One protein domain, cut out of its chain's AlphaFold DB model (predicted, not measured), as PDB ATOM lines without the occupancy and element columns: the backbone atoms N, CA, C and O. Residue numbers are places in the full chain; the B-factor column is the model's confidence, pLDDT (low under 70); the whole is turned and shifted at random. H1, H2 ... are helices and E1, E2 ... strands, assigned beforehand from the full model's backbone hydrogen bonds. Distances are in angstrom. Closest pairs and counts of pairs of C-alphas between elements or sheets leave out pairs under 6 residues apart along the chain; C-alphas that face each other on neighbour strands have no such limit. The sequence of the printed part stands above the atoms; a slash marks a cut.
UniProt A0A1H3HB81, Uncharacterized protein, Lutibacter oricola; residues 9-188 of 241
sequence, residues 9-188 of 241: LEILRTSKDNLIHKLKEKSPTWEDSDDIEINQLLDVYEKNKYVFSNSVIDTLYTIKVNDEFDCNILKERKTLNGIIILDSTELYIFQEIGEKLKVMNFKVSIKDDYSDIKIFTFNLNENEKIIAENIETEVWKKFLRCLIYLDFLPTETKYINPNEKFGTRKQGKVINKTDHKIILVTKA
ATOM      1  N   LEU A   9      12.933 102.061 155.741       88.31
ATOM      2  CA  LEU A   9      13.533 100.914 156.428       88.31
ATOM      3  C   LEU A   9      12.804 100.562 157.735       88.31
ATOM      4  O   LEU A   9      12.545  99.388 157.985       88.31
ATOM      5  N   GLU A  10      12.465 101.556 158.558       87.12
ATOM      6  CA  GLU A  10      11.751 101.323 159.821       87.12
ATOM      7  C   GLU A  10      10.298 100.909 159.581       87.12
ATOM      8  O   GLU A  10       9.806  99.984 160.225       87.12
ATOM      9  N   ILE A  11       9.632 101.517 158.597       86.31
ATOM     10  CA  ILE A  11       8.270 101.132 158.202       86.31
ATOM     11  C   ILE A  11       8.252  99.691 157.683       86.31
ATOM     12  O   ILE A  11       7.389  98.905 158.068       86.31
ATOM     13  N   LEU A  12       9.223  99.318 156.846       86.69
ATOM     14  CA  LEU A  12       9.378  97.944 156.368       86.69
ATOM     15  C   LEU A  12       9.530  96.955 157.535       86.69
ATOM     16  O   LEU A  12       8.919  95.887 157.518       86.69
ATOM     17  N   ARG A  13      10.317  97.319 158.555       84.81
ATOM     18  CA  ARG A  13      10.570  96.490 159.741       84.81
ATOM     19  C   ARG A  13       9.313  96.291 160.589       84.81
ATOM     20  O   ARG A  13       9.046  95.173 161.015       84.81
ATOM     21  N   THR A  14       8.547  97.353 160.825       84.31
ATOM     22  CA  THR A  14       7.349  97.310 161.682       84.31
ATOM     23  C   THR A  14       6.103  96.795 160.965       84.31
ATOM     24  O   THR A  14       5.162  96.362 161.623       84.31
ATOM     25  N   SER A  15       6.093  96.806 159.629       83.94
ATOM     26  CA  SER A  15       4.910  96.475 158.823       83.94
ATOM     27  C   SER A  15       5.047  95.190 158.004       83.94
ATOM     28  O   SER A  15       4.218  94.964 157.125       83.94
ATOM     29  N   LYS A  16       6.056  94.342 158.258       83.75
ATOM     30  CA  LYS A  16       6.342  93.135 157.453       83.75
ATOM     31  C   LYS A  16       5.094  92.286 157.174       83.75
ATOM     32  O   LYS A  16       4.798  92.019 156.011       83.75
ATOM     33  N   ASP A  17       4.343  91.916 158.207       84.00
ATOM     34  CA  ASP A  17       3.177  91.032 158.059       84.00
ATOM     35  C   ASP A  17       2.054  91.694 157.247       84.00
ATOM     36  O   ASP A  17       1.466  91.079 156.356       84.00
ATOM     37  N   ASN A  18       1.827  92.993 157.469       84.25
ATOM     38  CA  ASN A  18       0.876  93.784 156.687       84.25
ATOM     39  C   ASN A  18       1.288  93.877 155.209       84.25
ATOM     40  O   ASN A  18       0.431  93.872 154.324       84.25
ATOM     41  N   LEU A  19       2.590  93.968 154.920       82.25
ATOM     42  CA  LEU A  19       3.103  93.996 153.549       82.25
ATOM     43  C   LEU A  19       2.889  92.647 152.854       82.25
ATOM     44  O   LEU A  19       2.442  92.632 151.709       82.25
ATOM     45  N   ILE A  20       3.139  91.533 153.547       82.62
ATOM     46  CA  ILE A  20       2.867  90.184 153.024       82.62
ATOM     47  C   ILE A  20       1.376  90.029 152.713       82.62
ATOM     48  O   ILE A  20       1.026  89.602 151.615       82.62
ATOM     49  N   HIS A  21       0.495  90.447 153.624       83.75
ATOM     50  CA  HIS A  21      -0.951  90.404 153.397       83.75
ATOM     51  C   HIS A  21      -1.369  91.195 152.145       83.75
ATOM     52  O   HIS A  21      -2.047  90.662 151.269       83.75
ATOM     53  N   LYS A  22      -0.893  92.441 152.005       82.19
ATOM     54  CA  LYS A  22      -1.163  93.284 150.824       82.19
ATOM     55  C   LYS A  22      -0.648  92.669 149.520       82.19
ATOM     56  O   LYS A  22      -1.223  92.910 148.460       82.19
ATOM     57  N   LEU A  23       0.464  91.936 149.571       81.81
ATOM     58  CA  LEU A  23       1.012  91.244 148.405       81.81
ATOM     59  C   LEU A  23       0.142  90.050 147.999       81.81
ATOM     60  O   LEU A  23      -0.141  89.904 146.811       81.81
ATOM     61  N   LYS A  24      -0.348  89.276 148.974       83.19
ATOM     62  CA  LYS A  24      -1.295  88.173 148.749       83.19
ATOM     63  C   LYS A  24      -2.586  88.656 148.096       83.19
ATOM     64  O   LYS A  24      -2.994  88.113 147.079       83.19
ATOM     65  N   GLU A  25      -3.185  89.730 148.612       82.69
ATOM     66  CA  GLU A  25      -4.423  90.300 148.050       82.69
ATOM     67  C   GLU A  25      -4.278  90.737 146.587       82.69
ATOM     68  O   GLU A  25      -5.234  90.682 145.815       82.69
ATOM     69  N   LYS A  26      -3.081  91.184 146.194       78.38
ATOM     70  CA  LYS A  26      -2.793  91.643 144.830       78.38
ATOM     71  C   LYS A  26      -2.402  90.516 143.873       78.38
ATOM     72  O   LYS A  26      -2.300  90.781 142.675       78.38
ATOM     73  N   SER A  27      -2.169  89.302 144.369       75.25
ATOM     74  CA  SER A  27      -1.664  88.180 143.582       75.25
ATOM     75  C   SER A  27      -2.680  87.034 143.565       75.25
ATOM     76  O   SER A  27      -2.724  86.234 144.498       75.25
ATOM     77  N   PRO A  28      -3.493  86.905 142.500       67.81
ATOM     78  CA  PRO A  28      -4.489  85.838 142.400       67.81
ATOM     79  C   PRO A  28      -3.875  84.434 142.254       67.81
ATOM     80  O   PRO A  28      -4.585  83.447 142.404       67.81
ATOM     81  N   THR A  29      -2.575  84.339 141.963       77.38
ATOM     82  CA  THR A  29      -1.832  83.086 141.754       77.38
ATOM     83  C   THR A  29      -0.788  82.845 142.847       77.38
ATOM     84  O   THR A  29       0.235  82.233 142.577       77.38
ATOM     85  N   TRP A  30      -0.980  83.408 144.044       76.94
ATOM     86  CA  TRP A  30      -0.037  83.243 145.153       76.94
ATOM     87  C   TRP A  30      -0.021  81.796 145.661       76.94
ATOM     88  O   TRP A  30      -1.063  81.274 146.062       76.94
ATOM     89  N   GLU A  31       1.157  81.179 145.691       78.81
ATOM     90  CA  GLU A  31       1.365  79.802 146.157       78.81
ATOM     91  C   GLU A  31       2.169  79.754 147.470       78.81
ATOM     92  O   GLU A  31       2.841  80.713 147.852       78.81
ATOM     93  N   ASP A  32       2.160  78.615 148.171       74.25
ATOM     94  CA  ASP A  32       2.917  78.440 149.426       74.25
ATOM     95  C   ASP A  32       4.437  78.641 149.239       74.25
ATOM     96  O   ASP A  32       5.139  79.092 150.148       74.25
ATOM     97  N   SER A  33       4.970  78.357 148.045       74.12
ATOM     98  CA  SER A  33       6.366  78.662 147.703       74.12
ATOM     99  C   SER A  33       6.652  80.165 147.666       74.12
ATOM    100  O   SER A  33       7.760  80.579 148.013       74.12
ATOM    101  N   ASP A  34       5.664  80.995 147.312       79.00
ATOM    102  CA  ASP A  34       5.813  82.452 147.339       79.00
ATOM    103  C   ASP A  34       5.958  82.963 148.772       79.00
ATOM    104  O   ASP A  34       6.747  83.878 149.011       79.00
ATOM    105  N   ASP A  35       5.285  82.336 149.744       80.88
ATOM    106  CA  ASP A  35       5.431  82.695 151.157       80.88
ATOM    107  C   ASP A  35       6.860  82.492 151.647       80.88
ATOM    108  O   ASP A  35       7.405  83.362 152.331       80.88
ATOM    109  N   ILE A  36       7.493  81.376 151.290       84.06
ATOM    110  CA  ILE A  36       8.874  81.091 151.695       84.06
ATOM    111  C   ILE A  36       9.821  82.120 151.073       84.06
ATOM    112  O   ILE A  36      10.614  82.745 151.783       84.06
ATOM    113  N   GLU A  37       9.722  82.337 149.762       86.69
ATOM    114  CA  GLU A  37      10.624  83.234 149.038       86.69
ATOM    115  C   GLU A  37      10.441  84.703 149.448       86.69
ATOM    116  O   GLU A  37      11.419  85.441 149.583       86.69
ATOM    117  N   ILE A  38       9.204  85.138 149.701       86.75
ATOM    118  CA  ILE A  38       8.911  86.501 150.159       86.75
ATOM    119  C   ILE A  38       9.338  86.694 151.609       86.75
ATOM    120  O   ILE A  38       9.898  87.743 151.930       86.75
ATOM    121  N   ASN A  39       9.154  85.698 152.477       86.81
ATOM    122  CA  ASN A  39       9.665  85.771 153.845       86.81
ATOM    123  C   ASN A  39      11.188  85.872 153.880       86.81
ATOM    124  O   ASN A  39      11.709  86.681 154.651       86.81
ATOM    125  N   GLN A  40      11.876  85.109 153.027       88.06
ATOM    126  CA  GLN A  40      13.321  85.214 152.850       88.06
ATOM    127  C   GLN A  40      13.703  86.604 152.342       88.06
ATOM    128  O   GLN A  40      14.534  87.268 152.961       88.06
ATOM    129  N   LEU A  41      13.056  87.101 151.281       90.06
ATOM    130  CA  LEU A  41      13.319  88.434 150.731       90.06
ATOM    131  C   LEU A  41      13.130  89.526 151.795       90.06
ATOM    132  O   LEU A  41      14.001  90.380 151.955       90.06
ATOM    133  N   LEU A  42      12.055  89.449 152.580       89.50
ATOM    134  CA  LEU A  42      11.700  90.395 153.641       89.50
ATOM    135  C   LEU A  42      12.431  90.166 154.971       89.50
ATOM    136  O   LEU A  42      12.149  90.867 155.944       89.50
ATOM    137  N   ASP A  43      13.366  89.219 155.053       87.62
ATOM    138  CA  ASP A  43      14.241  89.110 156.218       87.62
ATOM    139  C   ASP A  43      15.264  90.254 156.221       87.62
ATOM    140  O   ASP A  43      16.350  90.178 155.636       87.62
ATOM    141  N   VAL A  44      14.854  91.369 156.824       85.69
ATOM    142  CA  VAL A  44      15.636  92.601 156.892       85.69
ATOM    143  C   VAL A  44      16.868  92.418 157.765       85.69
ATOM    144  O   VAL A  44      17.894  93.016 157.449       85.69
ATOM    145  N   TYR A  45      16.813  91.624 158.838       84.75
ATOM    146  CA  TYR A  45      17.884  91.555 159.839       84.75
ATOM    147  C   TYR A  45      19.176  90.986 159.252       84.75
ATOM    148  O   TYR A  45      20.225  91.620 159.403       84.75
ATOM    149  N   GLU A  46      19.070  89.921 158.464       86.88
ATOM    150  CA  GLU A  46      20.207  89.206 157.867       86.88
ATOM    151  C   GLU A  46      20.870  89.938 156.684       86.88
ATOM    152  O   GLU A  46      21.962  89.581 156.243       86.88
ATOM    153  N   LYS A  47      20.244  90.997 156.154       93.19
ATOM    154  CA  LYS A  47      20.734  91.692 154.950       93.19
ATOM    155  C   LYS A  47      21.677  92.842 155.268       93.19
ATOM    156  O   LYS A  47      21.459  93.606 156.205       93.19
ATOM    157  N   ASN A  48      22.680  93.070 154.425       95.00
ATOM    158  CA  ASN A  48      23.472  94.300 154.495       95.00
ATOM    159  C   ASN A  48      22.639  95.516 154.059       95.00
ATOM    160  O   ASN A  48      21.930  95.454 153.057       95.00
ATOM    161  N   LYS A  49      22.739  96.634 154.791       95.62
ATOM    162  CA  LYS A  49      22.012  97.881 154.499       95.62
ATOM    163  C   LYS A  49      22.959  98.898 153.874       95.62
ATOM    164  O   LYS A  49      23.745  99.528 154.578       95.62
ATOM    165  N   TYR A  50      22.889  99.054 152.560       96.06
ATOM    166  CA  TYR A  50      23.689  99.994 151.786       96.06
ATOM    167  C   TYR A  50      22.972 101.329 151.678       96.06
ATOM    168  O   TYR A  50      21.891 101.424 151.109       96.06
ATOM    169  N   VAL A  51      23.589 102.378 152.197       94.50
ATOM    170  CA  VAL A  51      23.063 103.738 152.148       94.50
ATOM    171  C   VAL A  51      23.843 104.522 151.112       94.50
ATOM    172  O   VAL A  51      25.048 104.721 151.264       94.50
ATOM    173  N   PHE A  52      23.174 104.991 150.066       92.56
ATOM    174  CA  PHE A  52      23.844 105.753 149.018       92.56
ATOM    175  C   PHE A  52      23.918 107.233 149.385       92.56
ATOM    176  O   PHE A  52      22.923 107.877 149.706       92.56
ATOM    177  N   SER A  53      25.121 107.806 149.327       88.25
ATOM    178  CA  SER A  53      25.263 109.261 149.445       88.25
ATOM    179  C   SER A  53      24.642 109.979 148.239       88.25
ATOM    180  O   SER A  53      24.601 109.431 147.140       88.25
ATOM    181  N   ASN A  54      24.268 111.254 148.397       84.38
ATOM    182  CA  ASN A  54      23.741 112.067 147.289       84.38
ATOM    183  C   ASN A  54      24.656 112.038 146.050       84.38
ATOM    184  O   ASN A  54      24.184 111.936 144.926       84.38
ATOM    185  N   SER A  55      25.978 112.037 146.259       82.75
ATOM    186  CA  SER A  55      26.952 111.969 145.163       82.75
ATOM    187  C   SER A  55      26.893 110.661 144.363       82.75
ATOM    188  O   SER A  55      27.171 110.648 143.160       82.75
ATOM    189  N   VAL A  56      26.531 109.558 145.023       88.81
ATOM    190  CA  VAL A  56      26.292 108.270 144.370       88.81
ATOM    191  C   VAL A  56      25.005 108.355 143.563       88.81
ATOM    192  O   VAL A  56      25.042 108.044 142.377       88.81
ATOM    193  N   ILE A  57      23.919 108.858 144.162       89.31
ATOM    194  CA  ILE A  57      22.610 109.027 143.506       89.31
ATOM    195  C   ILE A  57      22.746 109.845 142.215       89.31
ATOM    196  O   ILE A  57      22.274 109.411 141.164       89.31
ATOM    197  N   ASP A  58      23.480 110.959 142.254       84.44
ATOM    198  CA  ASP A  58      23.765 111.779 141.067       84.44
ATOM    199  C   ASP A  58      24.533 110.992 139.991       84.44
ATOM    200  O   ASP A  58      24.305 111.151 138.789       84.44
ATOM    201  N   THR A  59      25.443 110.106 140.413       85.06
ATOM    202  CA  THR A  59      26.234 109.271 139.501       85.06
ATOM    203  C   THR A  59      25.400 108.148 138.880       85.06
ATOM    204  O   THR A  59      25.670 107.783 137.732       85.06
ATOM    205  N   LEU A  60      24.372 107.628 139.560       90.25
ATOM    206  CA  LEU A  60      23.532 106.541 139.037       90.25
ATOM    207  C   LEU A  60      22.924 106.891 137.677       90.25
ATOM    208  O   LEU A  60      22.964 106.071 136.762       90.25
ATOM    209  N   TYR A  61      22.449 108.128 137.499       84.12
ATOM    210  CA  TYR A  61      21.869 108.601 136.234       84.12
ATOM    211  C   TYR A  61      22.865 108.635 135.066       84.12
ATOM    212  O   TYR A  61      22.465 108.736 133.906       84.12
ATOM    213  N   THR A  62      24.165 108.547 135.350       83.94
ATOM    214  CA  THR A  62      25.213 108.478 134.324       83.94
ATOM    215  C   THR A  62      25.510 107.047 133.873       83.94
ATOM    216  O   THR A  62      26.224 106.865 132.887       83.94
ATOM    217  N   ILE A  63      24.978 106.027 134.555       88.00
ATOM    218  CA  ILE A  63      25.100 104.623 134.153       88.00
ATOM    219  C   ILE A  63      24.021 104.324 133.109       88.00
ATOM    220  O   ILE A  63      22.819 104.428 133.373       88.00
ATOM    221  N   LYS A  64      24.449 103.948 131.900       87.19
ATOM    222  CA  LYS A  64      23.519 103.636 130.812       87.19
ATOM    223  C   LYS A  64      22.893 102.259 130.987       87.19
ATOM    224  O   LYS A  64      23.563 101.249 130.810       87.19
ATOM    225  N   VAL A  65      21.590 102.263 131.239       89.38
ATOM    226  CA  VAL A  65      20.720 101.084 131.239       89.38
ATOM    227  C   VAL A  65      19.528 101.399 130.335       89.38
ATOM    228  O   VAL A  65      18.777 102.336 130.614       89.38
ATOM    229  N   ASN A  66      19.406 100.671 129.228       88.06
ATOM    230  CA  ASN A  66      18.309 100.740 128.259       88.06
ATOM    231  C   ASN A  66      17.444  99.467 128.337       88.06
ATOM    232  O   ASN A  66      17.717  98.577 129.138       88.06
ATOM    233  N   ASP A  67      16.383  99.383 127.538       85.25
ATOM    234  CA  ASP A  67      15.467  98.229 127.565       85.25
ATOM    235  C   ASP A  67      16.146  96.934 127.101       85.25
ATOM    236  O   ASP A  67      15.947  95.883 127.702       85.25
ATOM    237  N   GLU A  68      17.077  97.041 126.155       86.25
ATOM    238  CA  GLU A  68      17.921  95.945 125.649       86.25
ATOM    239  C   GLU A  68      19.157  95.667 126.524       86.25
ATOM    240  O   GLU A  68      20.101  95.007 126.092       86.25
ATOM    241  N   PHE A  69      19.211  96.216 127.741       86.50
ATOM    242  CA  PHE A  69      20.383  96.070 128.595       86.50
ATOM    243  C   PHE A  69      20.646  94.601 128.929       86.50
ATOM    244  O   PHE A  69      19.735  93.913 129.394       86.50
ATOM    245  N   ASP A  70      21.896  94.179 128.737       86.19
ATOM    246  CA  ASP A  70      22.372  92.820 128.968       86.19
ATOM    247  C   ASP A  70      22.498  92.520 130.469       86.19
ATOM    248  O   ASP A  70      23.417  92.980 131.154       86.19
ATOM    249  N   CYS A  71      21.544  91.745 130.974       88.62
ATOM    250  CA  CYS A  71      21.446  91.309 132.358       88.62
ATOM    251  C   CYS A  71      22.435  90.198 132.717       88.62
ATOM    252  O   CYS A  71      22.587  89.931 133.908       88.62
ATOM    253  N   ASN A  72      23.192  89.626 131.768       88.06
ATOM    254  CA  ASN A  72      24.250  88.668 132.112       88.06
ATOM    255  C   ASN A  72      25.298  89.269 133.055       88.06
ATOM    256  O   ASN A  72      25.958  88.528 133.775       88.06
ATOM    257  N   ILE A  73      25.439  90.602 133.098       88.94
ATOM    258  CA  ILE A  73      26.330  91.256 134.064       88.94
ATOM    259  C   ILE A  73      25.986  90.876 135.509       88.94
ATOM    260  O   ILE A  73      26.872  90.827 136.354       88.94
ATOM    261  N   LEU A  74      24.720  90.559 135.795       91.44
ATOM    262  CA  LEU A  74      24.273  90.160 137.124       91.44
ATOM    263  C   LEU A  74      24.885  88.831 137.585       91.44
ATOM    264  O   LEU A  74      24.938  88.619 138.792       91.44
ATOM    265  N   LYS A  75      25.371  87.973 136.677       89.19
ATOM    266  CA  LYS A  75      26.092  86.728 137.017       89.19
ATOM    267  C   LYS A  75      27.419  87.001 137.732       89.19
ATOM    268  O   LYS A  75      27.845  86.220 138.567       89.19
ATOM    269  N   GLU A  76      28.040  88.139 137.436       89.50
ATOM    270  CA  GLU A  76      29.375  88.519 137.921       89.50
ATOM    271  C   GLU A  76      29.315  89.429 139.160       89.50
ATOM    272  O   GLU A  76      30.297  90.081 139.531       89.50
ATOM    273  N   ARG A  77      28.134  89.545 139.775       91.50
ATOM    274  CA  ARG A  77      27.923  90.391 140.948       91.50
ATOM    275  C   ARG A  77      28.614  89.806 142.177       91.50
ATOM    276  O   ARG A  77      28.745  88.596 142.322       91.50
ATOM    277  N   LYS A  78      29.006  90.681 143.101       90.38
ATOM    278  CA  LYS A  78      29.606  90.277 144.384       90.38
ATOM    279  C   LYS A  78      28.570  90.242 145.498       90.38
ATOM    280  O   LYS A  78      28.694  89.460 146.436       90.38
ATOM    281  N   THR A  79      27.551  91.089 145.402       93.00
ATOM    282  CA  THR A  79      26.516  91.211 146.421       93.00
ATOM    283  C   THR A  79      25.328  90.310 146.081       93.00
ATOM    284  O   THR A  79      24.569  90.588 145.157       93.00
ATOM    285  N   LEU A  80      25.150  89.223 146.838       92.62
ATOM    286  CA  LEU A  80      24.080  88.235 146.606       92.62
ATOM    287  C   LEU A  80      22.727  88.660 147.201       92.62
ATOM    288  O   LEU A  80      21.668  88.290 146.699       92.62
ATOM    289  N   ASN A  81      22.756  89.442 148.279       95.38
ATOM    290  CA  ASN A  81      21.572  89.980 148.936       95.38
ATOM    291  C   ASN A  81      21.878  91.327 149.600       95.38
ATOM    292  O   ASN A  81      23.035  91.655 149.890       95.38
ATOM    293  N   GLY A  82      20.837  92.113 149.852       96.69
ATOM    294  CA  GLY A  82      20.993  93.380 150.547       96.69
ATOM    295  C   GLY A  82      19.762  94.267 150.493       96.69
ATOM    296  O   GLY A  82      18.749  93.950 149.868       96.69
ATOM    297  N   ILE A  83      19.887  95.413 151.150       97.19
ATOM    298  CA  ILE A  83      18.936  96.515 151.093       97.19
ATOM    299  C   ILE A  83      19.689  97.749 150.612       97.19
ATOM    300  O   ILE A  83      20.651  98.167 151.252       97.19
ATOM    301  N   ILE A  84      19.267  98.336 149.496       97.25
ATOM    302  CA  ILE A  84      19.795  99.604 148.986       97.25
ATOM    303  C   ILE A  84      18.822 100.706 149.376       97.25
ATOM    304  O   ILE A  84      17.693 100.747 148.896       97.25
ATOM    305  N   ILE A  85      19.275 101.608 150.233       95.19
ATOM    306  CA  ILE A  85      18.516 102.741 150.740       95.19
ATOM    307  C   ILE A  85      18.961 103.969 149.957       95.19
ATOM    308  O   ILE A  85      20.111 104.416 150.069       95.19
ATOM    309  N   LEU A  86      18.052 104.485 149.134       93.31
ATOM    310  CA  LEU A  86      18.311 105.663 148.315       93.31
ATOM    311  C   LEU A  86      18.043 106.938 149.097       93.31
ATOM    312  O   LEU A  86      18.833 107.878 149.058       93.31
ATOM    313  N   ASP A  87      16.946 106.951 149.841       90.31
ATOM    314  CA  ASP A  87      16.612 108.021 150.761       90.31
ATOM    315  C   ASP A  87      15.673 107.509 151.862       90.31
ATOM    316  O   ASP A  87      15.538 106.309 152.086       90.31
ATOM    317  N   SER A  88      15.057 108.427 152.606       89.25
ATOM    318  CA  SER A  88      14.119 108.080 153.674       89.25
ATOM    319  C   SER A  88      12.795 107.501 153.172       89.25
ATOM    320  O   SER A  88      12.037 106.985 153.979       89.25
ATOM    321  N   THR A  89      12.495 107.622 151.882       92.00
ATOM    322  CA  THR A  89      11.212 107.264 151.268       92.00
ATOM    323  C   THR A  89      11.304 106.080 150.318       92.00
ATOM    324  O   THR A  89      10.293 105.432 150.086       92.00
ATOM    325  N   GLU A  90      12.485 105.755 149.794       94.12
ATOM    326  CA  GLU A  90      12.655 104.692 148.805       94.12
ATOM    327  C   GLU A  90      13.824 103.764 149.145       94.12
ATOM    328  O   GLU A  90      14.954 104.202 149.405       94.12
ATOM    329  N   LEU A  91      13.556 102.459 149.073       95.88
ATOM    330  CA  LEU A  91      14.571 101.416 149.151       95.88
ATOM    331  C   LEU A  91      14.321 100.285 148.146       95.88
ATOM    332  O   LEU A  91      13.222 100.116 147.611       95.88
ATOM    333  N   TYR A  92      15.361  99.490 147.917       97.25
ATOM    334  CA  TYR A  92      15.286  98.200 147.244       97.25
ATOM    335  C   TYR A  92      15.755  97.102 148.184       97.25
ATOM    336  O   TYR A  92      16.801  97.246 148.809       97.25
ATOM    337  N   ILE A  93      15.035  95.991 148.226       96.19
ATOM    338  CA  ILE A  93      15.454  94.750 148.875       96.19
ATOM    339  C   ILE A  93      15.712  93.748 147.766       96.19
ATOM    340  O   ILE A  93      14.902  93.638 146.846       96.19
ATOM    341  N   PHE A  94      16.822  93.028 147.828       96.25
ATOM    342  CA  PHE A  94      17.132  92.026 146.822       96.25
ATOM    343  C   PHE A  94      17.769  90.792 147.437       96.25
ATOM    344  O   PHE A  94      18.462  90.869 148.458       96.25
ATOM    345  N   GLN A  95      17.517  89.657 146.797       95.50
ATOM    346  CA  GLN A  95      18.069  88.374 147.193       95.50
ATOM    347  C   GLN A  95      18.133  87.424 146.002       95.50
ATOM    348  O   GLN A  95      17.197  87.326 145.205       95.50
ATOM    349  N   GLU A  96      19.249  86.716 145.906       93.56
ATOM    350  CA  GLU A  96      19.395  85.547 145.054       93.56
ATOM    351  C   GLU A  96      18.697  84.332 145.670       93.56
ATOM    352  O   GLU A  96      18.967  83.970 146.817       93.56
ATOM    353  N   ILE A  97      17.794  83.719 144.908       89.31
ATOM    354  CA  ILE A  97      17.064  82.503 145.271       89.31
ATOM    355  C   ILE A  97      17.164  81.556 144.075       89.31
ATOM    356  O   ILE A  97      16.511  81.759 143.049       89.31
ATOM    357  N   GLY A  98      18.034  80.551 144.187       88.19
ATOM    358  CA  GLY A  98      18.395  79.695 143.056       88.19
ATOM    359  C   GLY A  98      18.944  80.525 141.895       88.19
ATOM    360  O   GLY A  98      19.840  81.343 142.070       88.19
ATOM    361  N   GLU A  99      18.361  80.361 140.712       89.88
ATOM    362  CA  GLU A  99      18.779  81.051 139.484       89.88
ATOM    363  C   GLU A  99      18.081  82.406 139.291       89.88
ATOM    364  O   GLU A  99      18.099  82.976 138.202       89.88
ATOM    365  N   LYS A 100      17.420  82.930 140.327       91.69
ATOM    366  CA  LYS A 100      16.630  84.160 140.254       91.69
ATOM    367  C   LYS A 100      17.195  85.214 141.189       91.69
ATOM    368  O   LYS A 100      17.478  84.950 142.353       91.69
ATOM    369  N   LEU A 101      17.283  86.447 140.704       94.50
ATOM    370  CA  LEU A 101      17.453  87.624 141.549       94.50
ATOM    371  C   LEU A 101      16.087  88.277 141.743       94.50
ATOM    372  O   LEU A 101      15.593  88.963 140.842       94.50
ATOM    373  N   LYS A 102      15.487  88.062 142.915       93.94
ATOM    374  CA  LYS A 102      14.233  88.709 143.306       93.94
ATOM    375  C   LYS A 102      14.513  90.083 143.895       93.94
ATOM    376  O   LYS A 102      15.447  90.255 144.681       93.94
ATOM    377  N   VAL A 103      13.687  91.054 143.519       95.06
ATOM    378  CA  VAL A 103      13.830  92.449 143.928       95.06
ATOM    379  C   VAL A 103      12.479  93.010 144.329       95.06
ATOM    380  O   VAL A 103      11.506  92.890 143.590       95.06
ATOM    381  N   MET A 104      12.438  93.677 145.475       93.75
ATOM    382  CA  MET A 104      11.310  94.479 145.925       93.75
ATOM    383  C   MET A 104      11.734  95.946 145.995       93.75
ATOM    384  O   MET A 104      12.668  96.289 146.715       93.75
ATOM    385  N   ASN A 105      11.044  96.820 145.268       95.06
ATOM    386  CA  ASN A 105      11.081  98.260 145.503       95.06
ATOM    387  C   ASN A 105       9.985  98.616 146.505       95.06
ATOM    388  O   ASN A 105       8.829  98.234 146.311       95.06
ATOM    389  N   PHE A 106      10.360  99.345 147.550       92.88
ATOM    390  CA  PHE A 106       9.436  99.837 148.560       92.88
ATOM    391  C   PHE A 106       9.529 101.356 148.629       92.88
ATOM    392  O   PHE A 106      10.609 101.907 148.877       92.88
ATOM    393  N   LYS A 107       8.397 102.021 148.392       92.38
ATOM    394  CA  LYS A 107       8.261 103.476 148.468       92.38
ATOM    395  C   LYS A 107       7.219 103.854 149.503       92.38
ATOM    396  O   LYS A 107       6.151 103.252 149.540       92.38
ATOM    397  N   VAL A 108       7.509 104.879 150.293       89.94
ATOM    398  CA  VAL A 108       6.603 105.408 151.317       89.94
ATOM    399  C   VAL A 108       6.465 106.923 151.193       89.94
ATOM    400  O   VAL A 108       7.445 107.627 150.956       89.94
ATOM    401  N   SER A 109       5.255 107.436 151.394       85.69
ATOM    402  CA  SER A 109       5.000 108.855 151.649       85.69
ATOM    403  C   SER A 109       4.284 108.983 152.983       85.69
ATOM    404  O   SER A 109       3.114 108.632 153.099       85.69
ATOM    405  N   ILE A 110       4.987 109.515 153.984       73.38
ATOM    406  CA  ILE A 110       4.421 109.782 155.319       73.38
ATOM    407  C   ILE A 110       3.288 110.808 155.219       73.38
ATOM    408  O   ILE A 110       2.296 110.729 155.929       73.38
ATOM    409  N   LYS A 111       3.443 111.792 154.323       79.31
ATOM    410  CA  LYS A 111       2.481 112.883 154.156       79.31
ATOM    411  C   LYS A 111       1.127 112.378 153.656       79.31
ATOM    412  O   LYS A 111       0.101 112.917 154.056       79.31
ATOM    413  N   ASP A 112       1.155 111.377 152.784       79.06
ATOM    414  CA  ASP A 112      -0.025 110.882 152.078       79.06
ATOM    415  C   ASP A 112      -0.486 109.512 152.612       79.06
ATOM    416  O   ASP A 112      -1.322 108.877 151.977       79.06
ATOM    417  N   ASP A 113       0.087 109.048 153.735       78.44
ATOM    418  CA  ASP A 113      -0.100 107.703 154.310       78.44
ATOM    419  C   ASP A 113      -0.061 106.590 153.248       78.44
ATOM    420  O   ASP A 113      -0.908 105.699 153.150       78.44
ATOM    421  N   TYR A 114       0.928 106.696 152.364       80.31
ATOM    422  CA  TYR A 114       1.010 105.892 151.156       80.31
ATOM    423  C   TYR A 114       2.211 104.956 151.210       80.31
ATOM    424  O   TYR A 114       3.323 105.364 151.549       80.31
ATOM    425  N   SER A 115       1.994 103.704 150.809       83.69
ATOM    426  CA  SER A 115       3.052 102.727 150.559       83.69
ATOM    427  C   SER A 115       2.827 102.034 149.218       83.69
ATOM    428  O   SER A 115       1.733 101.538 148.944       83.69
ATOM    429  N   ASP A 116       3.875 101.980 148.397       86.75
ATOM    430  CA  ASP A 116       3.901 101.222 147.147       86.75
ATOM    431  C   ASP A 116       4.934 100.108 147.217       86.75
ATOM    432  O   ASP A 116       6.044 100.288 147.733       86.75
ATOM    433  N   ILE A 117       4.560  98.957 146.666       88.38
ATOM    434  CA  ILE A 117       5.403  97.768 146.612       88.38
ATOM    435  C   ILE A 117       5.400  97.272 145.176       88.38
ATOM    436  O   ILE A 117       4.345  96.968 144.612       88.38
ATOM    437  N   LYS A 118       6.593  97.152 144.598       90.25
ATOM    438  CA  LYS A 118       6.795  96.574 143.268       90.25
ATOM    439  C   LYS A 118       7.795  95.438 143.376       90.25
ATOM    440  O   LYS A 118       8.879  95.635 143.919       90.25
ATOM    441  N   ILE A 119       7.439  94.271 142.849       90.12
ATOM    442  CA  ILE A 119       8.303  93.089 142.839       90.12
ATOM    443  C   ILE A 119       8.633  92.739 141.398       90.12
ATOM    444  O   ILE A 119       7.739  92.636 140.565       90.12
ATOM    445  N   PHE A 120       9.911  92.549 141.107       92.12
ATOM    446  CA  PHE A 120      10.387  92.103 139.804       92.12
ATOM    447  C   PHE A 120      11.552  91.137 139.977       92.12
ATOM    448  O   PHE A 120      12.219  91.122 141.016       92.12
ATOM    449  N   THR A 121      11.782  90.313 138.960       92.62
ATOM    450  CA  THR A 121      12.787  89.251 139.006       92.62
ATOM    451  C   THR A 121      13.682  89.313 137.776       92.62
ATOM    452  O   THR A 121      13.223  89.600 136.672       92.62
ATOM    453  N   PHE A 122      14.965  89.023 137.957       92.69
ATOM    454  CA  PHE A 122      15.878  88.733 136.852       92.69
ATOM    455  C   PHE A 122      16.206  87.247 136.868       92.69
ATOM    456  O   PHE A 122      16.576  86.718 137.921       92.69
ATOM    457  N   ASN A 123      16.080  86.590 135.717       90.75
ATOM    458  CA  ASN A 123      16.664  85.270 135.539       90.75
ATOM    459  C   ASN A 123      18.181  85.460 135.424       90.75
ATOM    460  O   ASN A 123      18.663  86.372 134.751       90.75
ATOM    461  N   LEU A 124      18.936  84.674 136.178       88.12
ATOM    462  CA  LEU A 124      20.384  84.765 136.207       88.12
ATOM    463  C   LEU A 124      21.026  83.833 135.216       88.12
ATOM    464  O   LEU A 124      22.167  84.097 134.894       88.12
ATOM    465  N   ASN A 125      20.353  82.797 134.728       85.50
ATOM    466  CA  ASN A 125      20.903  81.906 133.711       85.50
ATOM    467  C   ASN A 125      20.549  82.380 132.311       85.50
ATOM    468  O   ASN A 125      21.415  82.440 131.428       85.50
ATOM    469  N   GLU A 126      19.301  82.793 132.151       79.50
ATOM    470  CA  GLU A 126      18.755  83.351 130.928       79.50
ATOM    471  C   GLU A 126      18.898  84.871 131.002       79.50
ATOM    472  O   GLU A 126      18.703  85.464 132.057       79.50
ATOM    473  N   ASN A 127      19.288  85.530 129.910       80.94
ATOM    474  CA  ASN A 127      19.407  86.993 129.863       80.94
ATOM    475  C   ASN A 127      18.013  87.653 129.828       80.94
ATOM    476  O   ASN A 127      17.663  88.357 128.880       80.94
ATOM    477  N   GLU A 128      17.195  87.362 130.833       84.19
ATOM    478  CA  GLU A 128      15.760  87.589 130.844       84.19
ATOM    479  C   GLU A 128      15.340  88.401 132.075       84.19
ATOM    480  O   GLU A 128      15.820  88.224 133.200       84.19
ATOM    481  N   LYS A 129      14.404  89.319 131.832       86.31
ATOM    482  CA  LYS A 129      13.775  90.174 132.833       86.31
ATOM    483  C   LYS A 129      12.331  89.712 132.991       86.31
ATOM    484  O   LYS A 129      11.542  89.869 132.067       86.31
ATOM    485  N   ILE A 130      11.980  89.207 134.165       83.25
ATOM    486  CA  ILE A 130      10.612  88.807 134.499       83.25
ATOM    487  C   ILE A 130       9.982  89.979 135.258       83.25
ATOM    488  O   ILE A 130      10.115  90.115 136.480       83.25
ATOM    489  N   ILE A 131       9.373  90.889 134.498       80.44
ATOM    490  CA  ILE A 131       8.840  92.167 134.983       80.44
ATOM    491  C   ILE A 131       7.376  92.264 134.567       80.44
ATOM    492  O   ILE A 131       7.065  92.169 133.383       80.44
ATOM    493  N   ALA A 132       6.483  92.469 135.537       76.75
ATOM    494  CA  ALA A 132       5.068  92.675 135.257       76.75
ATOM    495  C   ALA A 132       4.838  93.988 134.486       76.75
ATOM    496  O   ALA A 132       5.503  94.993 134.742       76.75
ATOM    497  N   GLU A 133       3.857  94.002 133.580       73.69
ATOM    498  CA  GLU A 133       3.559  95.150 132.703       73.69
ATOM    499  C   GLU A 133       3.238  96.445 133.470       73.69
ATOM    500  O   GLU A 133       3.455  97.548 132.976       73.69
ATOM    501  N   ASN A 134       2.747  96.323 134.706       78.38
ATOM    502  CA  ASN A 134       2.386  97.443 135.575       78.38
ATOM    503  C   ASN A 134       3.576  98.053 136.349       78.38
ATOM    504  O   ASN A 134       3.374  98.909 137.224       78.38
ATOM    505  N   ILE A 135       4.800  97.588 136.091       83.88
ATOM    506  CA  ILE A 135       6.021  98.122 136.695       83.88
ATOM    507  C   ILE A 135       6.642  99.121 135.730       83.88
ATOM    508  O   ILE A 135       7.086  98.777 134.637       83.88
ATOM    509  N   GLU A 136       6.720 100.373 136.174       87.81
ATOM    510  CA  GLU A 136       7.359 101.434 135.407       87.81
ATOM    511  C   GLU A 136       8.810 101.079 135.061       87.81
ATOM    512  O   GLU A 136       9.613 100.706 135.923       87.81
ATOM    513  N   THR A 137       9.171 101.282 133.796       87.31
ATOM    514  CA  THR A 137      10.488 100.941 133.253       87.31
ATOM    515  C   THR A 137      11.655 101.540 134.045       87.31
ATOM    516  O   THR A 137      12.714 100.926 134.185       87.31
ATOM    517  N   GLU A 138      11.491 102.741 134.602       91.81
ATOM    518  CA  GLU A 138      12.557 103.374 135.381       91.81
ATOM    519  C   GLU A 138      12.805 102.704 136.739       91.81
ATOM    520  O   GLU A 138      13.926 102.792 137.240       91.81
ATOM    521  N   VAL A 139      11.841 101.978 137.316       93.25
ATOM    522  CA  VAL A 139      12.009 101.323 138.626       93.25
ATOM    523  C   VAL A 139      13.075 100.229 138.557       93.25
ATOM    524  O   VAL A 139      14.006 100.227 139.369       93.25
ATOM    525  N   TRP A 140      12.997  99.333 137.571       93.50
ATOM    526  CA  TRP A 140      13.979  98.256 137.421       93.50
ATOM    527  C   TRP A 140      15.308  98.767 136.846       93.50
ATOM    528  O   TRP A 140      16.376  98.310 137.260       93.50
ATOM    529  N   LYS A 141      15.281  99.769 135.950       94.75
ATOM    530  CA  LYS A 141      16.511 100.403 135.438       94.75
ATOM    531  C   LYS A 141      17.293 101.069 136.561       94.75
ATOM    532  O   LYS A 141      18.515 100.934 136.623       94.75
ATOM    533  N   LYS A 142      16.604 101.775 137.461       96.06
ATOM    534  CA  LYS A 142      17.214 102.412 138.632       96.06
ATOM    535  C   LYS A 142      17.847 101.375 139.556       96.06
ATOM    536  O   LYS A 142      18.991 101.580 139.957       96.06
ATOM    537  N   PHE A 143      17.186 100.244 139.799       96.62
ATOM    538  CA  PHE A 143      17.784  99.134 140.545       96.62
ATOM    539  C   PHE A 143      19.074  98.609 139.896       96.62
ATOM    540  O   PHE A 143      20.100  98.524 140.568       96.62
ATOM    541  N   LEU A 144      19.068  98.340 138.583       95.44
ATOM    542  CA  LEU A 144      20.276  97.889 137.880       95.44
ATOM    543  C   LEU A 144      21.416  98.902 137.989       95.44
ATOM    544  O   LEU A 144      22.548  98.514 138.261       95.44
ATOM    545  N   ARG A 145      21.133 100.204 137.842       95.50
ATOM    546  CA  ARG A 145      22.141 101.260 138.054       95.50
ATOM    547  C   ARG A 145      22.731 101.177 139.466       95.50
ATOM    548  O   ARG A 145      23.941 101.335 139.612       95.50
ATOM    549  N   CYS A 146      21.907 100.905 140.481       96.12
ATOM    550  CA  CYS A 146      22.369 100.756 141.861       96.12
ATOM    551  C   CYS A 146      23.301  99.554 142.037       96.12
ATOM    552  O   CYS A 146      24.385  99.720 142.592       96.12
ATOM    553  N   LEU A 147      22.919  98.376 141.532       95.50
ATOM    554  CA  LEU A 147      23.767  97.180 141.604       95.50
ATOM    555  C   LEU A 147      25.070  97.344 140.819       95.50
ATOM    556  O   LEU A 147      26.139  97.016 141.327       95.50
ATOM    557  N   ILE A 148      25.005  97.917 139.612       93.31
ATOM    558  CA  ILE A 148      26.199  98.189 138.799       93.31
ATOM    559  C   ILE A 148      27.168  99.090 139.569       93.31
ATOM    560  O   ILE A 148      28.373  98.836 139.590       93.31
ATOM    561  N   TYR A 149      26.643 100.135 140.216       93.12
ATOM    562  CA  TYR A 149      27.440 101.015 141.062       93.12
ATOM    563  C   TYR A 149      28.081 100.263 142.226       93.12
ATOM    564  O   TYR A 149      29.275 100.421 142.466       93.12
ATOM    565  N   LEU A 150      27.296  99.455 142.936       93.69
ATOM    566  CA  LEU A 150      27.740  98.764 144.140       93.69
ATOM    567  C   LEU A 150      28.847  97.738 143.856       93.69
ATOM    568  O   LEU A 150      29.864  97.740 144.547       93.69
ATOM    569  N   ASP A 151      28.666  96.894 142.840       92.31
ATOM    570  CA  ASP A 151      29.521  95.718 142.632       92.31
ATOM    571  C   ASP A 151      30.692  95.953 141.665       92.31
ATOM    572  O   ASP A 151      31.746  95.307 141.785       92.31
ATOM    573  N   PHE A 152      30.526  96.874 140.708       89.19
ATOM    574  CA  PHE A 152      31.437  97.000 139.566       89.19
ATOM    575  C   PHE A 152      32.172  98.335 139.480       89.19
ATOM    576  O   PHE A 152      33.180  98.427 138.773       89.19
ATOM    577  N   LEU A 153      31.695  99.378 140.161       86.50
ATOM    578  CA  LEU A 153      32.436 100.631 140.262       86.50
ATOM    579  C   LEU A 153      33.340 100.598 141.504       86.50
ATOM    580  O   LEU A 153      33.016  99.946 142.495       86.50
ATOM    581  N   PRO A 154      34.484 101.303 141.482       80.19
ATOM    582  CA  PRO A 154      35.255 101.519 142.695       80.19
ATOM    583  C   PRO A 154      34.403 102.347 143.663       80.19
ATOM    584  O   PRO A 154      34.057 103.496 143.372       80.19
ATOM    585  N   THR A 155      34.038 101.743 144.789       84.50
ATOM    586  CA  THR A 155      33.251 102.373 145.848       84.50
ATOM    587  C   THR A 155      34.093 102.513 147.106       84.50
ATOM    588  O   THR A 155      34.937 101.671 147.409       84.50
ATOM    589  N   GLU A 156      33.869 103.597 147.838       85.31
ATOM    590  CA  GLU A 156      34.340 103.717 149.214       85.31
ATOM    591  C   GLU A 156      33.167 103.409 150.137       85.31
ATOM    592  O   GLU A 156      32.050 103.891 149.919       85.31
ATOM    593  N   THR A 157      33.411 102.599 151.162       90.00
ATOM    594  CA  THR A 157      32.393 102.231 152.140       90.00
ATOM    595  C   THR A 157      32.814 102.653 153.536       90.00
ATOM    596  O   THR A 157      33.971 102.523 153.938       90.00
ATOM    597  N   LYS A 158      31.855 103.174 154.302       90.69
ATOM    598  CA  LYS A 158      32.023 103.447 155.727       90.69
ATOM    599  C   LYS A 158      30.904 102.767 156.506       90.69
ATOM    600  O   LYS A 158      29.730 103.044 156.280       90.69
ATOM    601  N   TYR A 159      31.270 101.922 157.461       93.00
ATOM    602  CA  TYR A 159      30.320 101.346 158.408       93.00
ATOM    603  C   TYR A 159      29.917 102.400 159.438       93.00
ATOM    604  O   TYR A 159      30.783 103.033 160.042       93.00
ATOM    605  N   ILE A 160      28.615 102.589 159.622       92.25
ATOM    606  CA  ILE A 160      28.040 103.525 160.586       92.25
ATOM    607  C   ILE A 160      27.235 102.712 161.594       92.25
ATOM    608  O   ILE A 160      26.263 102.040 161.231       92.25
ATOM    609  N   ASN A 161      27.642 102.758 162.858       93.25
ATOM    610  CA  ASN A 161      26.931 102.067 163.932       93.25
ATOM    611  C   ASN A 161      25.635 102.807 164.315       93.25
ATOM    612  O   ASN A 161      25.471 103.982 163.963       93.25
ATOM    613  N   PRO A 162      24.709 102.153 165.039       91.56
ATOM    614  CA  PRO A 162      23.586 102.837 165.673       91.56
ATOM    615  C   PRO A 162      24.050 104.063 166.469       91.56
ATOM    616  O   PRO A 162      25.073 104.029 167.154       91.56
ATOM    617  N   ASN A 163      23.305 105.159 166.357       90.44
ATOM    618  CA  ASN A 163      23.570 106.472 166.956       90.44
ATOM    619  C   ASN A 163      24.852 107.192 166.486       90.44
ATOM    620  O   ASN A 163      25.139 108.305 166.940       90.44
ATOM    621  N   GLU A 164      25.604 106.632 165.534       91.25
ATOM    622  CA  GLU A 164      26.766 107.302 164.953       91.25
ATOM    623  C   GLU A 164      26.341 108.371 163.927       91.25
ATOM    624  O   GLU A 164      25.363 108.228 163.183       91.25
ATOM    625  N   LYS A 165      27.093 109.480 163.884       88.56
ATOM    626  CA  LYS A 165      26.877 110.573 162.927       88.56
ATOM    627  C   LYS A 165      27.703 110.377 161.656       88.56
ATOM    628  O   LYS A 165      28.902 110.112 161.721       88.56
ATOM    629  N   PHE A 166      27.106 110.635 160.501       87.12
ATOM    630  CA  PHE A 166      27.757 110.589 159.190       87.12
ATOM    631  C   PHE A 166      27.348 111.775 158.307       87.12
ATOM    632  O   PHE A 166      26.478 112.561 158.674       87.12
ATOM    633  N   GLY A 167      27.996 111.940 157.152       79.62
ATOM    634  CA  GLY A 167      27.771 113.071 156.242       79.62
ATOM    635  C   GLY A 167      28.794 114.200 156.393       79.62
ATOM    636  O   GLY A 167      29.678 114.175 157.252       79.62
ATOM    637  N   THR A 168      28.700 115.199 155.516       74.50
ATOM    638  CA  THR A 168      29.668 116.303 155.432       74.50
ATOM    639  C   THR A 168      29.117 117.582 156.057       74.50
ATOM    640  O   THR A 168      27.908 117.772 156.156       74.50
ATOM    641  N   ARG A 169      29.994 118.527 156.425       70.50
ATOM    642  CA  ARG A 169      29.563 119.847 156.926       70.50
ATOM    643  C   ARG A 169      28.680 120.593 155.914       70.50
ATOM    644  O   ARG A 169      27.762 121.285 156.328       70.50
ATOM    645  N   LYS A 170      28.946 120.429 154.611       71.38
ATOM    646  CA  LYS A 170      28.180 121.070 153.527       71.38
ATOM    647  C   LYS A 170      26.780 120.475 153.352       71.38
ATOM    648  O   LYS A 170      25.857 121.211 153.040       71.38
ATOM    649  N   GLN A 171      26.627 119.163 153.533       68.06
ATOM    650  CA  GLN A 171      25.354 118.455 153.329       68.06
ATOM    651  C   GLN A 171      24.558 118.239 154.626       68.06
ATOM    652  O   GLN A 171      23.437 117.740 154.587       68.06
ATOM    653  N   GLY A 172      25.133 118.617 155.770       76.94
ATOM    654  CA  GLY A 172      24.601 118.313 157.091       76.94
ATOM    655  C   GLY A 172      25.047 116.936 157.587       76.94
ATOM    656  O   GLY A 172      25.293 116.009 156.813       76.94
ATOM    657  N   LYS A 173      25.164 116.813 158.914       82.50
ATOM    658  CA  LYS A 173      25.397 115.523 159.566       82.50
ATOM    659  C   LYS A 173      24.060 114.834 159.821       82.50
ATOM    660  O   LYS A 173      23.132 115.452 160.333       82.50
ATOM    661  N   VAL A 174      23.999 113.553 159.502       84.56
ATOM    662  CA  VAL A 174      22.869 112.659 159.752       84.56
ATOM    663  C   VAL A 174      23.256 111.718 160.883       84.56
ATOM    664  O   VAL A 174      24.415 111.324 160.977       84.56
ATOM    665  N   ILE A 175      22.310 111.381 161.753       86.12
ATOM    666  CA  ILE A 175      22.491 110.357 162.787       86.12
ATOM    667  C   ILE A 175      21.820 109.084 162.286       86.12
ATOM    668  O   ILE A 175      20.684 109.154 161.814       86.12
ATOM    669  N   ASN A 176      22.502 107.946 162.385       89.19
ATOM    670  CA  ASN A 176      21.849 106.655 162.220       89.19
ATOM    671  C   ASN A 176      20.968 106.392 163.450       89.19
ATOM    672  O   ASN A 176      21.491 106.012 164.490       89.19
ATOM    673  N   LYS A 177      19.659 106.649 163.364       87.62
ATOM    674  CA  LYS A 177      18.734 106.374 164.478       87.62
ATOM    675  C   LYS A 177      18.168 104.951 164.463       87.62
ATOM    676  O   LYS A 177      17.357 104.629 165.319       87.62
ATOM    677  N   THR A 178      18.566 104.135 163.491       85.69
ATOM    678  CA  THR A 178      18.160 102.728 163.425       85.69
ATOM    679  C   THR A 178      18.974 101.913 164.429       85.69
ATOM    680  O   THR A 178      20.072 102.318 164.830       85.69
ATOM    681  N   ASP A 179      18.462 100.750 164.815       87.62
ATOM    682  CA  ASP A 179      19.182  99.736 165.597       87.62
ATOM    683  C   ASP A 179      20.170  98.918 164.739       87.62
ATOM    684  O   ASP A 179      20.952  98.118 165.259       87.62
ATOM    685  N   HIS A 180      20.208  99.166 163.429       86.56
ATOM    686  CA  HIS A 180      21.068  98.468 162.487       86.56
ATOM    687  C   HIS A 180      22.373  99.213 162.195       86.56
ATOM    688  O   HIS A 180      22.438 100.438 162.072       86.56
ATOM    689  N   LYS A 181      23.441  98.441 161.968       91.69
ATOM    690  CA  LYS A 181      24.639  98.944 161.290       91.69
ATOM    691  C   LYS A 181      24.322  99.159 159.808       91.69
ATOM    692  O   LYS A 181      23.808  98.259 159.147       91.69
ATOM    693  N   ILE A 182      24.683 100.327 159.286       92.94
ATOM    694  CA  ILE A 182      24.536 100.665 157.864       92.94
ATOM    695  C   ILE A 182      25.910 100.809 157.203       92.94
ATOM    696  O   ILE A 182      26.893 101.194 157.841       92.94
ATOM    697  N   ILE A 183      25.971 100.520 155.908       93.88
ATOM    698  CA  ILE A 183      27.145 100.680 155.053       93.88
ATOM    699  C   ILE A 183      26.908 101.917 154.190       93.88
ATOM    700  O   ILE A 183      26.172 101.873 153.206       93.88
ATOM    701  N   LEU A 184      27.509 103.042 154.565       91.56
ATOM    702  CA  LEU A 184      27.474 104.251 153.752       91.56
ATOM    703  C   LEU A 184      28.367 104.053 152.526       91.56
ATOM    704  O   LEU A 184      29.576 103.892 152.671       91.56
ATOM    705  N   VAL A 185      27.772 104.109 151.338       90.62
ATOM    706  CA  VAL A 185      28.456 104.015 150.047       90.62
ATOM    707  C   VAL A 185      28.691 105.425 149.504       90.62
ATOM    708  O   VAL A 185      27.755 106.215 149.299       90.62
ATOM    709  N   THR A 186      29.958 105.753 149.276       85.88
ATOM    710  CA  THR A 186      30.409 107.044 148.748       85.88
ATOM    711  C   THR A 186      31.215 106.882 147.469       85.88
ATOM    712  O   THR A 186      31.691 105.804 147.111       85.88
ATOM    713  N   LYS A 187      31.326 107.991 146.739       75.06
ATOM    714  CA  LYS A 187      32.001 108.048 145.449       75.06
ATOM    715  C   LYS A 187      33.513 107.927 145.595       75.06
ATOM    716  O   LYS A 187      34.088 108.644 146.403       75.06
ATOM    717  N   ALA A 188      34.144 107.155 144.710       54.34
ATOM    718  CA  ALA A 188      35.599 107.106 144.626       54.34
ATOM    719  C   ALA A 188      36.250 108.315 143.919       54.34
ATOM    720  O   ALA A 188      37.401 108.575 144.218       54.34
TER     721      ALA A 188
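AT A GLANCE: This is residues 9 to 188 of the 241 residues of an uncharacterized protein of Lutibacter oricola (UniProt A0A1H3HB81). A strongly twisted sheet of seven strands curls round one long helix, H6, on one face, while H3 lies over part of the opposite face. H2 and H3 run opposite ways, close to each other, and residues 25 to 33, which take in the end of H2, the tight link and the beginning of H3, stand free and stick out. The printed part has 180 residues, with six named helices and seven named strands in the chain order H1 H2 H3 E1 H4 H5 E2 E3 E4 E5 H6 E6 E7. The sheet is mixed, in the order E5 E4 E3 E2 E1 E7 E6, and the class is mixed, helices and strands. The whole is compact, radius of gyration of the C-alphas 16.3 A, spanning 50 by 35 by 29 A.

HOW THE PARTS SIT: Look first at a meander, each strand the antiparallel neighbour of the one before: E2, residues 81 to 85, E3, 90 to 97, E4, 100 to 109, and E5, 114 to 123. Across its three hairpins find N 84 and O 92, N 104 and O 93, and N 105 and O 118, each pair 2.8 A apart, within hydrogen-bond range. E1, residues 49 to 52, is parallel to E2, with N 85 and O 50 at 2.8 A, and to E7, residues 182 to 187, with N 183 and O 49 at 2.8 A. E7 forms a hairpin with the edge strand E6, residues 155 to 160, where N 158 and O 184 are 2.9 A apart. E1, H4, residues 54 to 60, H5, residues 71 to 76, and E2 make a strand-helix-strand unit, two parallel neighbour strands with helices between, and its crossover is right-handed. The sheet curls round H6, residues 137 to 152; its closest C-alphas to E3 are Phe 143 and Tyr 92, 7.2 A apart. H6 touches H4 with residues 142 to 149 alone, closest at the C-alphas of Arg 145 and Leu 60, 5.5 A, about perpendicular at 75 degrees. H3, residues 32 to 41, is on the opposite face from H6, at a height over the sheet of 9.6 A. H2, residues 16 to 26, is close to H3 but not clearly touching, closest at the C-alphas of Ile 20 and Ile 38, 7.6 A. H1, residues 9 to 14, only grazes the sheet with residues 9 to 12. Every O i to N i+4 pair is within range in H1, H2, H3, H4 and H6; H5 has 0 of 2, but 3 of 3 O i to N i+3 pairs.

IN THESE COORDINATES: Find C-alpha 9, where H1 begins, at (13.533, 100.914, 156.428). H6 runs 22.2 A from C-alpha 137 at (10.488, 100.941, 133.253); E4 spans 29.6 A and E5 30.2 A. E7 ends at C-alpha 187, (32.001, 108.048, 145.449).

THE WHOLE: The C-alphas farthest apart, of Thr 29 and Arg 169, are 50.7 A apart. The printed part has no cut; the links E5 to H6 and E6 to E7 are long. Residues 28, 171 and 188 have pLDDT under 70.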